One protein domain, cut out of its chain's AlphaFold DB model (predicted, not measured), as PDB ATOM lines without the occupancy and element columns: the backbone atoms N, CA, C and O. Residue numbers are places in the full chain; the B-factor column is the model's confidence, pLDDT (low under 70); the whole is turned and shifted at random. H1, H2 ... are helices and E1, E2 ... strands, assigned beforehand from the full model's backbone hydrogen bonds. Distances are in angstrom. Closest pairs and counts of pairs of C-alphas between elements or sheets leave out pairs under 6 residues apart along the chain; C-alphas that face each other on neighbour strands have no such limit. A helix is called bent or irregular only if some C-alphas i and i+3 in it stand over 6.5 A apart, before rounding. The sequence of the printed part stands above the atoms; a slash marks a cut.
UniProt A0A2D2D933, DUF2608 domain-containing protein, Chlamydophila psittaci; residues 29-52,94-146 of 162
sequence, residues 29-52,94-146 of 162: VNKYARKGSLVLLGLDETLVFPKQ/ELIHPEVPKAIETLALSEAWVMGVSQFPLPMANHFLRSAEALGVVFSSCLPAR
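This is residues 29 to 52 and 94 to 146 of the 162 residues of the protein "DUF2608 domain-containing protein" of Chlamydophila psittaci (UniProt A0A2D2D933). Two parallel strands, E1 and E3, lie side by side as a small ribbon, with H1 running back along one face of it; beyond the ribbon's far end sit the short strand E2 and the helix H2, which lies crosswise and sticks out with residues 122 to 127. The last stretch, residues 135 to 146, folds back from H2 past H1 and the ribbon. The printed part has 77 residues, with two named helices and three named strands in the order E1, E2, H1, E3, H2; the sheet's order is E1, E3. The class is mixed, helices and strands, though under half of the residues are in named elements. The whole is compact, with a radius of gyration of the C-alphas of 12.3 A and spans of 36 by 27 by 17 A.

Start at Val 29 and read on to C-alpha 38 at (-38.849, 14.848, 30.855); from there E1 runs over residues 38 to 42, 13.1 A long. Next come E2, residues 48 to 50, and then the cut. After it, find H1 at residues 100 to 109, 14.6 A, beginning at C-alpha 100, (-30.072, 23.794, 18.537). E3, residues 113 to 117, covers 12.9 A. H2, residues 122 to 134, covers 19.1 A and ends at C-alpha 134, (-28.465, 15.681, 8.944); it is irregular, with C-alphas 123 and 126 7.1 A apart.

Look first at E1 and E3, parallel neighbours at 23 degrees: C-alphas 38 and 113 face each other at 4.8 A, and N 39 and O 113, 2.8 A, and N 115 and O 39, 2.9 A, are within hydrogen-bond range. H1 comes nearest to E3 at the C-alphas of Leu 107 and Val 114, 7.3 A, their closest pair. H1 and E1 are only just apart, closest 8.4 A. E2 pairs with no named strand, but its residues 48 to 49 form a short antiparallel pairing with residues 94 to 95. The closest C-alphas of E2 and H2 are those of Val 48 and Ala 132, 6.6 A. H1 and H2 are apart. In H1 every O i to N i+4 pair is within hydrogen-bond range; in H2, 7 of 9 are.

The two C-alphas farthest apart are those of Lys 35 and Gln 52, 38.0 A. Residues 53 to 93 are not printed, and C-alphas 52 and 94 stand 9.7 A apart across this cut, in the link from E2 to H1. The links E1 to E2, H1 to E3 and E3 to H2 are tight. Residues 121 to 127, of which 122 to 127 belong to H2, stand free. The mean pLDDT of the printed part is 87.9, and you will find values under 70 at residues 144 to 146.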
ATOM      1  N   VAL A  29     -33.638  26.491  27.953       85.38
ATOM      2  CA  VAL A  29     -34.284  25.226  28.351       85.38
ATOM      3  C   VAL A  29     -33.411  24.455  29.352       85.38
ATOM      4  O   VAL A  29     -33.931  23.886  30.311       85.38
ATOM      5  N   ASN A  30     -32.082  24.540  29.224       85.38
ATOM      6  CA  ASN A  30     -31.126  23.872  30.115       85.38
ATOM      7  C   ASN A  30     -31.217  24.334  31.578       85.38
ATOM      8  O   ASN A  30     -30.801  23.613  32.475       85.38
ATOM      9  N   LYS A  31     -31.775  25.522  31.848       88.31
ATOM     10  CA  LYS A  31     -31.979  26.016  33.224       88.31
ATOM     11  C   LYS A  31     -33.125  25.296  33.941       88.31
ATOM     12  O   LYS A  31     -33.187  25.311  35.171       88.31
ATOM     13  N   TYR A  32     -34.034  24.704  33.170       87.06
ATOM     14  CA  TYR A  32     -35.236  24.038  33.666       87.06
ATOM     15  C   TYR A  32     -35.101  22.513  33.649       87.06
ATOM     16  O   TYR A  32     -35.742  21.838  34.454       87.06
ATOM     17  N   ALA A  33     -34.247  21.973  32.778       88.88
ATOM     18  CA  ALA A  33     -33.934  20.552  32.742       88.88
ATOM     19  C   ALA A  33     -33.043  20.153  33.928       88.88
ATOM     20  O   ALA A  33     -32.017  20.774  34.204       88.88
ATOM     21  N   ARG A  34     -33.452  19.113  34.653       87.75
ATOM     22  CA  ARG A  34     -32.687  18.509  35.746       87.75
ATOM     23  C   ARG A  34     -32.705  16.994  35.593       87.75
ATOM     24  O   ARG A  34     -33.511  16.443  34.843       87.75
ATOM     25  N   LYS A  35     -31.875  16.317  36.384       89.12
ATOM     26  CA  LYS A  35     -31.891  14.859  36.494       89.12
ATOM     27  C   LYS A  35     -33.312  14.347  36.740       89.12
ATOM     28  O   LYS A  35     -33.954  14.733  37.717       89.12
ATOM     29  N   GLY A  36     -33.782  13.466  35.860       85.00
ATOM     30  CA  GLY A  36     -35.119  12.870  35.934       85.00
ATOM     31  C   GLY A  36     -36.255  13.711  35.337       85.00
ATOM     32  O   GLY A  36     -37.380  13.221  35.277       85.00
ATOM     33  N   SER A  37     -35.990  14.929  34.855       89.00
ATOM     34  CA  SER A  37     -36.962  15.703  34.073       89.00
ATOM     35  C   SER A  37     -37.244  15.031  32.727       89.00
ATOM     36  O   SER A  37     -36.338  14.467  32.116       89.00
ATOM     37  N   LEU A  38     -38.485  15.143  32.243       88.25
ATOM     38  CA  LEU A  38     -38.849  14.848  30.855       88.25
ATOM     39  C   LEU A  38     -38.911  16.156  30.063       88.25
ATOM     40  O   LEU A  38     -39.676  17.056  30.406       88.25
ATOM     41  N   VAL A  39     -38.121  16.240  29.001       89.94
ATOM     42  CA  VAL A  39     -38.071  17.361  28.066       89.94
ATOM     43  C   VAL A  39     -38.655  16.895  26.739       89.94
ATOM     44  O   VAL A  39     -38.113  16.002  26.089       89.94
ATOM     45  N   LEU A  40     -39.772  17.502  26.344       89.94
ATOM     46  CA  LEU A  40     -40.413  17.267  25.055       89.94
ATOM     47  C   LEU A  40     -40.079  18.430  24.125       89.94
ATOM     48  O   LEU A  40     -40.396  19.577  24.436       89.94
ATOM     49  N   LEU A  41     -39.446  18.136  22.995       91.06
ATOM     50  CA  LEU A  41     -39.095  19.130  21.990       91.06
ATOM     51  C   LEU A  41     -39.961  18.925  20.752       91.06
ATOM     52  O   LEU A  41     -39.870  17.888  20.100       91.06
ATOM     53  N   GLY A  42     -40.785  19.918  20.415       91.50
ATOM     54  CA  GLY A  42     -41.446  19.957  19.111       91.50
ATOM     55  C   GLY A  42     -40.398  20.022  18.003       91.50
ATOM     56  O   GLY A  42     -39.437  20.778  18.127       91.50
ATOM     57  N   LEU A  43     -40.538  19.222  16.949       92.56
ATOM     58  CA  LEU A  43     -39.548  19.161  15.873       92.56
ATOM     59  C   LEU A  43     -39.922  20.082  14.709       92.56
ATOM     60  O   LEU A  43     -39.229  21.069  14.456       92.56
ATOM     61  N   ASP A  44     -41.007  19.757  14.009       90.00
ATOM     62  CA  ASP A  44     -41.451  20.448  12.803       90.00
ATOM     63  C   ASP A  44     -41.923  21.874  13.094       90.00
ATOM     64  O   ASP A  44     -42.681  22.126  14.030       90.00
ATOM     65  N   GLU A  45     -41.396  22.820  12.313       89.25
ATOM     66  CA  GLU A  45     -41.618  24.269  12.442       89.25
ATOM     67  C   GLU A  45     -41.338  24.833  13.842       89.25
ATOM     68  O   GLU A  45     -41.784  25.921  14.197       89.25
ATOM     69  N   THR A  46     -40.560  24.094  14.636       90.19
ATOM     70  CA  THR A  46     -40.138  24.487  15.980       90.19
ATOM     71  C   THR A  46     -38.622  24.468  16.084       90.19
ATOM     72  O   THR A  46     -38.027  25.503  16.354       90.19
ATOM     73  N   LEU A  47     -37.987  23.318  15.842       92.62
ATOM     74  CA  LEU A  47     -36.527  23.195  15.777       92.62
ATOM     75  C   LEU A  47     -36.018  23.161  14.339       92.62
ATOM     76  O   LEU A  47     -34.941  23.685  14.055       92.62
ATOM     77  N   VAL A  48     -36.795  22.540  13.452       94.25
ATOM     78  CA  VAL A  48     -36.462  22.325  12.046       94.25
ATOM     79  C   VAL A  48     -37.618  22.823  11.194       94.25
ATOM     80  O   VAL A  48     -38.761  22.421  11.413       94.25
ATOM     81  N   PHE A  49     -37.342  23.678  10.215       93.19
ATOM     82  CA  PHE A  49     -38.370  24.263   9.357       93.19
ATOM     83  C   PHE A  49     -37.960  24.218   7.875       93.19
ATOM     84  O   PHE A  49     -36.765  24.156   7.577       93.19
ATOM     85  N   PRO A  50     -38.921  24.182   6.933       92.94
ATOM     86  CA  PRO A  50     -38.613  24.268   5.508       92.94
ATOM     87  C   PRO A  50     -37.983  25.625   5.161       92.94
ATOM     88  O   PRO A  50     -38.528  26.662   5.532       92.94
ATOM     89  N   LYS A  51     -36.885  25.631   4.399       92.56
ATOM     90  CA  LYS A  51     -36.249  26.869   3.900       92.56
ATOM     91  C   LYS A  51     -37.177  27.659   2.983       92.56
ATOM     92  O   LYS A  51     -37.108  28.882   2.881       92.56
ATOM     93  N   GLN A  52     -38.007  26.940   2.234       91.31
ATOM     94  CA  GLN A  52     -38.987  27.517   1.331       91.31
ATOM     95  C   GLN A  52     -40.306  27.772   2.067       91.31
ATOM     96  O   GLN A  52     -40.691  27.028   2.961       91.31
ATOM     97  N   GLU A  94     -33.960  23.543   7.357       95.50
ATOM     98  CA  GLU A  94     -32.934  24.235   8.129       95.50
ATOM     99  C   GLU A  94     -33.312  24.333   9.612       95.50
ATOM    100  O   GLU A  94     -34.443  24.050  10.014       95.50
ATOM    101  N   LEU A  95     -32.332  24.693  10.441       95.38
ATOM    102  CA  LEU A  95     -32.527  24.878  11.875       95.38
ATOM    103  C   LEU A  95     -33.128  26.248  12.166       95.38
ATOM    104  O   LEU A  95     -32.631  27.247  11.653       95.38
ATOM    105  N   ILE A  96     -34.077  26.314  13.106       91.56
ATOM    106  CA  ILE A  96     -34.598  27.589  13.640       91.56
ATOM    107  C   ILE A  96     -33.489  28.479  14.205       91.56
ATOM    108  O   ILE A  96     -33.560  29.705  14.157       91.56
ATOM    109  N   HIS A  97     -32.462  27.842  14.767       91.75
ATOM    110  CA  HIS A  97     -31.311  28.499  15.346       91.75
ATOM    111  C   HIS A  97     -30.092  27.572  15.246       91.75
ATOM    112  O   HIS A  97     -30.208  26.384  15.562       91.75
ATOM    113  N   PRO A  98     -28.904  28.079  14.877       92.12
ATOM    114  CA  PRO A  98     -27.704  27.251  14.722       92.12
ATOM    115  C   PRO A  98     -27.250  26.570  16.023       92.12
ATOM    116  O   PRO A  98     -26.525  25.582  15.980       92.12
ATOM    117  N   GLU A  99     -27.676  27.065  17.189       93.06
ATOM    118  CA  GLU A  99     -27.297  26.495  18.490       93.06
ATOM    119  C   GLU A  99     -28.175  25.324  18.959       93.06
ATOM    120  O   GLU A  99     -27.924  24.775  20.034       93.06
ATOM    121  N   VAL A 100     -29.187  24.918  18.182       93.38
ATOM    122  CA  VAL A 100     -30.072  23.794  18.537       93.38
ATOM    123  C   VAL A 100     -29.293  22.510  18.875       93.38
ATOM    124  O   VAL A 100     -29.543  21.965  19.953       93.38
ATOM    125  N   PRO A 101     -28.313  22.044  18.070       92.62
ATOM    126  CA  PRO A 101     -27.552  20.834  18.398       92.62
ATOM    127  C   PRO A 101     -26.836  20.927  19.752       92.62
ATOM    128  O   PRO A 101     -26.904  20.013  20.569       92.62
ATOM    129  N   LYS A 102     -26.228  22.084  20.043       91.75
ATOM    130  CA  LYS A 102     -25.544  22.346  21.318       91.75
ATOM    131  C   LYS A 102     -26.513  22.354  22.503       91.75
ATOM    132  O   LYS A 102     -26.162  21.917  23.599       91.75
ATOM    133  N   ALA A 103     -27.732  22.865  22.309       91.12
ATOM    134  CA  ALA A 103     -28.760  22.832  23.346       91.12
ATOM    135  C   ALA A 103     -29.152  21.388  23.682       91.12
ATOM    136  O   ALA A 103     -29.198  21.035  24.856       91.12
ATOM    137  N   ILE A 104     -29.349  20.540  22.667       91.00
ATOM    138  CA  ILE A 104     -29.668  19.115  22.849       91.00
ATOM    139  C   ILE A 104     -28.530  18.384  23.574       91.00
ATOM    140  O   ILE A 104     -28.780  17.638  24.521       91.00
ATOM    141  N   GLU A 105     -27.277  18.641  23.198       88.94
ATOM    142  CA  GLU A 105     -26.108  18.076  23.883       88.94
ATOM    143  C   GLU A 105     -26.047  18.496  25.361       88.94
ATOM    144  O   GLU A 105     -25.797  17.678  26.246       88.94
ATOM    145  N   THR A 106     -26.354  19.757  25.663       89.88
ATOM    146  CA  THR A 106     -26.378  20.242  27.051       89.88
ATOM    147  C   THR A 106     -27.511  19.597  27.858       89.88
ATOM    148  O   THR A 106     -27.320  19.265  29.030       89.88
ATOM    149  N   LEU A 107     -28.666  19.340  27.234       88.94
ATOM    150  CA  LEU A 107     -29.747  18.577  27.862       88.94
ATOM    151  C   LEU A 107     -29.318  17.141  28.177       88.94
ATOM    152  O   LEU A 107     -29.641  16.645  29.258       88.94
ATOM    153  N   ALA A 108     -28.553  16.497  27.293       82.56
ATOM    154  CA  ALA A 108     -27.999  15.169  27.552       82.56
ATOM    155  C   ALA A 108     -27.098  15.152  28.800       82.56
ATOM    156  O   ALA A 108     -27.221  14.258  29.639       82.56
ATOM    157  N   LEU A 109     -26.261  16.180  28.982       87.38
ATOM    158  CA  LEU A 109     -25.399  16.321  30.163       87.38
ATOM    159  C   LEU A 109     -26.179  16.541  31.470       87.38
ATOM    160  O   LEU A 109     -25.653  16.274  32.548       87.38
ATOM    161  N   SER A 110     -27.429  17.008  31.399       87.12
ATOM    162  CA  SER A 110     -28.270  17.256  32.581       87.12
ATOM    163  C   SER A 110     -28.940  15.999  33.165       87.12
ATOM    164  O   SER A 110     -29.672  16.102  34.151       87.12
ATOM    165  N   GLU A 111     -28.708  14.818  32.573       84.00
ATOM    166  CA  GLU A 111     -29.407  13.559  32.890       84.00
ATOM    167  C   GLU A 111     -30.945  13.674  32.777       84.00
ATOM    168  O   GLU A 111     -31.704  13.019  33.504       84.00
ATOM    169  N   ALA A 112     -31.418  14.532  31.871       87.44
ATOM    170  CA  ALA A 112     -32.825  14.624  31.506       87.44
ATOM    171  C   ALA A 112     -33.189  13.574  30.443       87.44
ATOM    172  O   ALA A 112     -32.375  13.188  29.599       87.44
ATOM    173  N   TRP A 113     -34.446  13.138  30.462       87.56
ATOM    174  CA  TRP A 113     -35.048  12.372  29.376       87.56
ATOM    175  C   TRP A 113     -35.471  13.354  28.292       87.56
ATOM    176  O   TRP A 113     -36.280  14.237  28.565       87.56
ATOM    177  N   VAL A 114     -34.945  13.219  27.079       88.56
ATOM    178  CA  VAL A 114     -35.267  14.127  25.970       88.56
ATOM    179  C   VAL A 114     -35.980  13.343  24.882       88.56
ATOM    180  O   VAL A 114     -35.528  12.271  24.489       88.56
ATOM    181  N   MET A 115     -37.100  13.875  24.403       88.56
ATOM    182  CA  MET A 115     -37.888  13.275  23.333       88.56
ATOM    183  C   MET A 115     -38.262  14.333  22.300       88.56
ATOM    184  O   MET A 115     -38.845  15.365  22.639       88.56
ATOM    185  N   GLY A 116     -37.957  14.048  21.037       89.25
ATOM    186  CA  GLY A 116     -38.486  14.789  19.899       89.25
ATOM    187  C   GLY A 116     -39.931  14.385  19.613       89.25
ATOM    188  O   GLY A 116     -40.254  13.200  19.575       89.25
ATOM    189  N   VAL A 117     -40.804  15.365  19.405       90.19
ATOM    190  CA  VAL A 117     -42.216  15.170  19.078       90.19
ATOM    191  C   VAL A 117     -42.496  15.853  17.751       90.19
ATOM    192  O   VAL A 117     -42.283  17.056  17.615       90.19
ATOM    193  N   SER A 118     -42.989  15.093  16.775       88.88
ATOM    194  CA  SER A 118     -43.418  15.638  15.490       88.88
ATOM    195  C   SER A 118     -44.905  15.422  15.266       88.88
ATOM    196  O   SER A 118     -45.463  14.400  15.674       88.88
ATOM    197  N   GLN A 119     -45.540  16.387  14.604       86.44
ATOM    198  CA  GLN A 119     -46.919  16.269  14.135       86.44
ATOM    199  C   GLN A 119     -47.006  15.720  12.709       86.44
ATOM    200  O   GLN A 119     -48.108  15.495  12.200       86.44
ATOM    201  N   PHE A 120     -45.867  15.481  12.050       85.25
ATOM    202  CA  PHE A 120     -45.879  14.959  10.697       85.25
ATOM    203  C   PHE A 120     -46.468  13.547  10.626       85.25
ATOM    204  O   PHE A 120     -46.216  12.698  11.485       85.25
ATOM    205  N   PRO A 121     -47.254  13.266   9.575       82.69
ATOM    206  CA  PRO A 121     -47.841  11.955   9.384       82.69
ATOM    207  C   PRO A 121     -46.753  10.924   9.056       82.69
ATOM    208  O   PRO A 121     -45.717  11.248   8.471       82.69
ATOM    209  N   LEU A 122     -47.038   9.653   9.356       83.88
ATOM    210  CA  LEU A 122     -46.128   8.520   9.135       83.88
ATOM    211  C   LEU A 122     -45.409   8.516   7.773       83.88
ATOM    212  O   LEU A 122     -44.203   8.272   7.765       83.88
ATOM    213  N   PRO A 123     -46.074   8.805   6.631       84.44
ATOM    214  CA  PRO A 123     -45.399   8.796   5.335       84.44
ATOM    215  C   PRO A 123     -44.248   9.806   5.241       84.44
ATOM    216  O   PRO A 123     -43.282   9.557   4.529       84.44
ATOM    217  N   MET A 124     -44.334  10.922   5.966       86.81
ATOM    218  CA  MET A 124     -43.344  12.003   5.953       86.81
ATOM    219  C   MET A 124     -42.274  11.834   7.034       86.81
ATOM    220  O   MET A 124     -41.158  12.328   6.882       86.81
ATOM    221  N   ALA A 125     -42.604  11.124   8.115       84.88
ATOM    222  CA  ALA A 125     -41.785  11.061   9.317       84.88
ATOM    223  C   ALA A 125     -40.353  10.577   9.041       84.88
ATOM    224  O   ALA A 125     -39.404  11.223   9.464       84.88
ATOM    225  N   ASN A 126     -40.173   9.506   8.262       86.00
ATOM    226  CA  ASN A 126     -38.836   8.978   7.962       86.00
ATOM    227  C   ASN A 126     -37.961   9.959   7.173       86.00
ATOM    228  O   ASN A 126     -36.759  10.042   7.412       86.00
ATOM    229  N   HIS A 127     -38.545  10.671   6.206       88.69
ATOM    230  CA  HIS A 127     -37.805  11.660   5.429       88.69
ATOM    231  C   HIS A 127     -37.416  12.847   6.308       88.69
ATOM    232  O   HIS A 127     -36.247  13.224   6.350       88.69
ATOM    233  N   PHE A 128     -38.375  13.367   7.073       90.19
ATOM    234  CA  PHE A 128     -38.142  14.466   7.995       90.19
ATOM    235  C   PHE A 128     -37.091  14.129   9.059       90.19
ATOM    236  O   PHE A 128     -36.188  14.928   9.280       90.19
ATOM    237  N   LEU A 129     -37.163  12.945   9.677       88.81
ATOM    238  CA  LEU A 129     -36.194  12.511  10.687       88.81
ATOM    239  C   LEU A 129     -34.774  12.473  10.119       88.81
ATOM    240  O   LEU A 129     -33.871  13.027  10.733       88.81
ATOM    241  N   ARG A 130     -34.578  11.931   8.910       90.50
ATOM    242  CA  ARG A 130     -33.259  11.946   8.252       90.50
ATOM    243  C   ARG A 130     -32.754  13.362   7.991       90.50
ATOM    244  O   ARG A 130     -31.572  13.635   8.181       90.50
ATOM    245  N   SER A 131     -33.637  14.262   7.563       92.69
ATOM    246  CA  SER A 131     -33.293  15.671   7.352       92.69
ATOM    247  C   SER A 131     -32.929  16.364   8.669       92.69
ATOM    248  O   SER A 131     -31.949  17.101   8.720       92.69
ATOM    249  N   ALA A 132     -33.662  16.094   9.750       92.31
ATOM    250  CA  ALA A 132     -33.379  16.625  11.079       92.31
ATOM    251  C   ALA A 132     -32.044  16.095  11.638       92.31
ATOM    252  O   ALA A 132     -31.233  16.875  12.140       92.31
ATOM    253  N   GLU A 133     -31.768  14.798  11.480       92.12
ATOM    254  CA  GLU A 133     -30.492  14.181  11.855       92.12
ATOM    255  C   GLU A 133     -29.318  14.794  11.082       92.12
ATOM    256  O   GLU A 133     -28.292  15.121  11.679       92.12
ATOM    257  N   ALA A 134     -29.477  15.023   9.772       93.69
ATOM    258  CA  ALA A 134     -28.465  15.681   8.944       93.69
ATOM    259  C   ALA A 134     -28.167  17.125   9.391       93.69
ATOM    260  O   ALA A 134     -27.068  17.629   9.162       93.69
ATOM    261  N   LEU A 135     -29.121  17.776  10.063       94.25
ATOM    262  CA  LEU A 135     -28.971  19.099  10.675       94.25
ATOM    263  C   LEU A 135     -28.435  19.042  12.120       94.25
ATOM    264  O   LEU A 135     -28.324  20.076  12.776       94.25
ATOM    265  N   GLY A 136     -28.094  17.857  12.631       92.25
ATOM    266  CA  GLY A 136     -27.563  17.670  13.982       92.25
ATOM    267  C   GLY A 136     -28.628  17.602  15.079       92.25
ATOM    268  O   GLY A 136     -28.285  17.659  16.260       92.25
ATOM    269  N   VAL A 137     -29.911  17.460  14.728       91.88
ATOM    270  CA  VAL A 137     -30.988  17.189  15.693       91.88
ATOM    271  C   VAL A 137     -31.007  15.692  15.984       91.88
ATOM    272  O   VAL A 137     -31.751  14.928  15.375       91.88
ATOM    273  N   VAL A 138     -30.133  15.269  16.896       87.25
ATOM    274  CA  VAL A 138     -29.927  13.860  17.246       87.25
ATOM    275  C   VAL A 138     -30.061  13.679  18.755       87.25
ATOM    276  O   VAL A 138     -29.397  14.358  19.532       87.25
ATOM    277  N   PHE A 139     -30.899  12.728  19.173       84.19
ATOM    278  CA  PHE A 139     -31.179  12.443  20.588       84.19
ATOM    279  C   PHE A 139     -30.414  11.235  21.138       84.19
ATOM    280  O   PHE A 139     -30.610  10.855  22.288       84.19
ATOM    281  N   SER A 140     -29.527  10.625  20.345       79.81
ATOM    282  CA  SER A 140     -28.771   9.427  20.741       79.81
ATOM    283  C   SER A 140     -27.826   9.654  21.926       79.81
ATOM    284  O   SER A 140     -27.391   8.690  22.549       79.81
ATOM    285  N   SER A 141     -27.477  10.910  22.215       75.56
ATOM    286  CA  SER A 141     -26.691  11.301  23.390       75.56
ATOM    287  C   SER A 141     -27.537  11.433  24.660       75.56
ATOM    288  O   SER A 141     -26.984  11.418  25.757       75.56
ATOM    289  N   CYS A 142     -28.862  11.556  24.540       82.12
ATOM    290  CA  CYS A 142     -29.779  11.700  25.666       82.12
ATOM    291  C   CYS A 142     -30.130  10.337  26.288       82.12
ATOM    292  O   CYS A 142     -29.933   9.283  25.683       82.12
ATOM    293  N   LEU A 143     -30.692  10.349  27.505       76.69
ATOM    294  CA  LEU A 143     -31.182   9.120  28.134       76.69
ATOM    295  C   LEU A 143     -32.254   8.465  27.244       76.69
ATOM    296  O   LEU A 143     -33.244   9.122  26.909       76.69
ATOM    297  N   PRO A 144     -32.092   7.182  26.871       67.44
ATOM    298  CA  PRO A 144     -32.942   6.558  25.872       67.44
ATOM    299  C   PRO A 144     -34.359   6.366  26.410       67.44
ATOM    300  O   PRO A 144     -34.589   5.579  27.329       67.44
ATOM    301  N   ALA A 145     -35.344   7.006  25.780       60.38
ATOM    302  CA  ALA A 145     -36.691   6.453  25.796       60.38
ATOM    303  C   ALA A 145     -36.631   5.104  25.058       60.38
ATOM    304  O   ALA A 145     -36.000   5.005  24.013       60.38
ATOM    305  N   ARG A 146     -37.223   4.047  25.628       63.47
ATOM    306  CA  ARG A 146     -37.065   2.636  25.204       63.47
ATOM    307  C   ARG A 146     -37.028   2.383  23.683       63.47
ATOM    308  O   ARG A 146     -36.327   1.463  23.270       63.47
TER     309      ARG A 146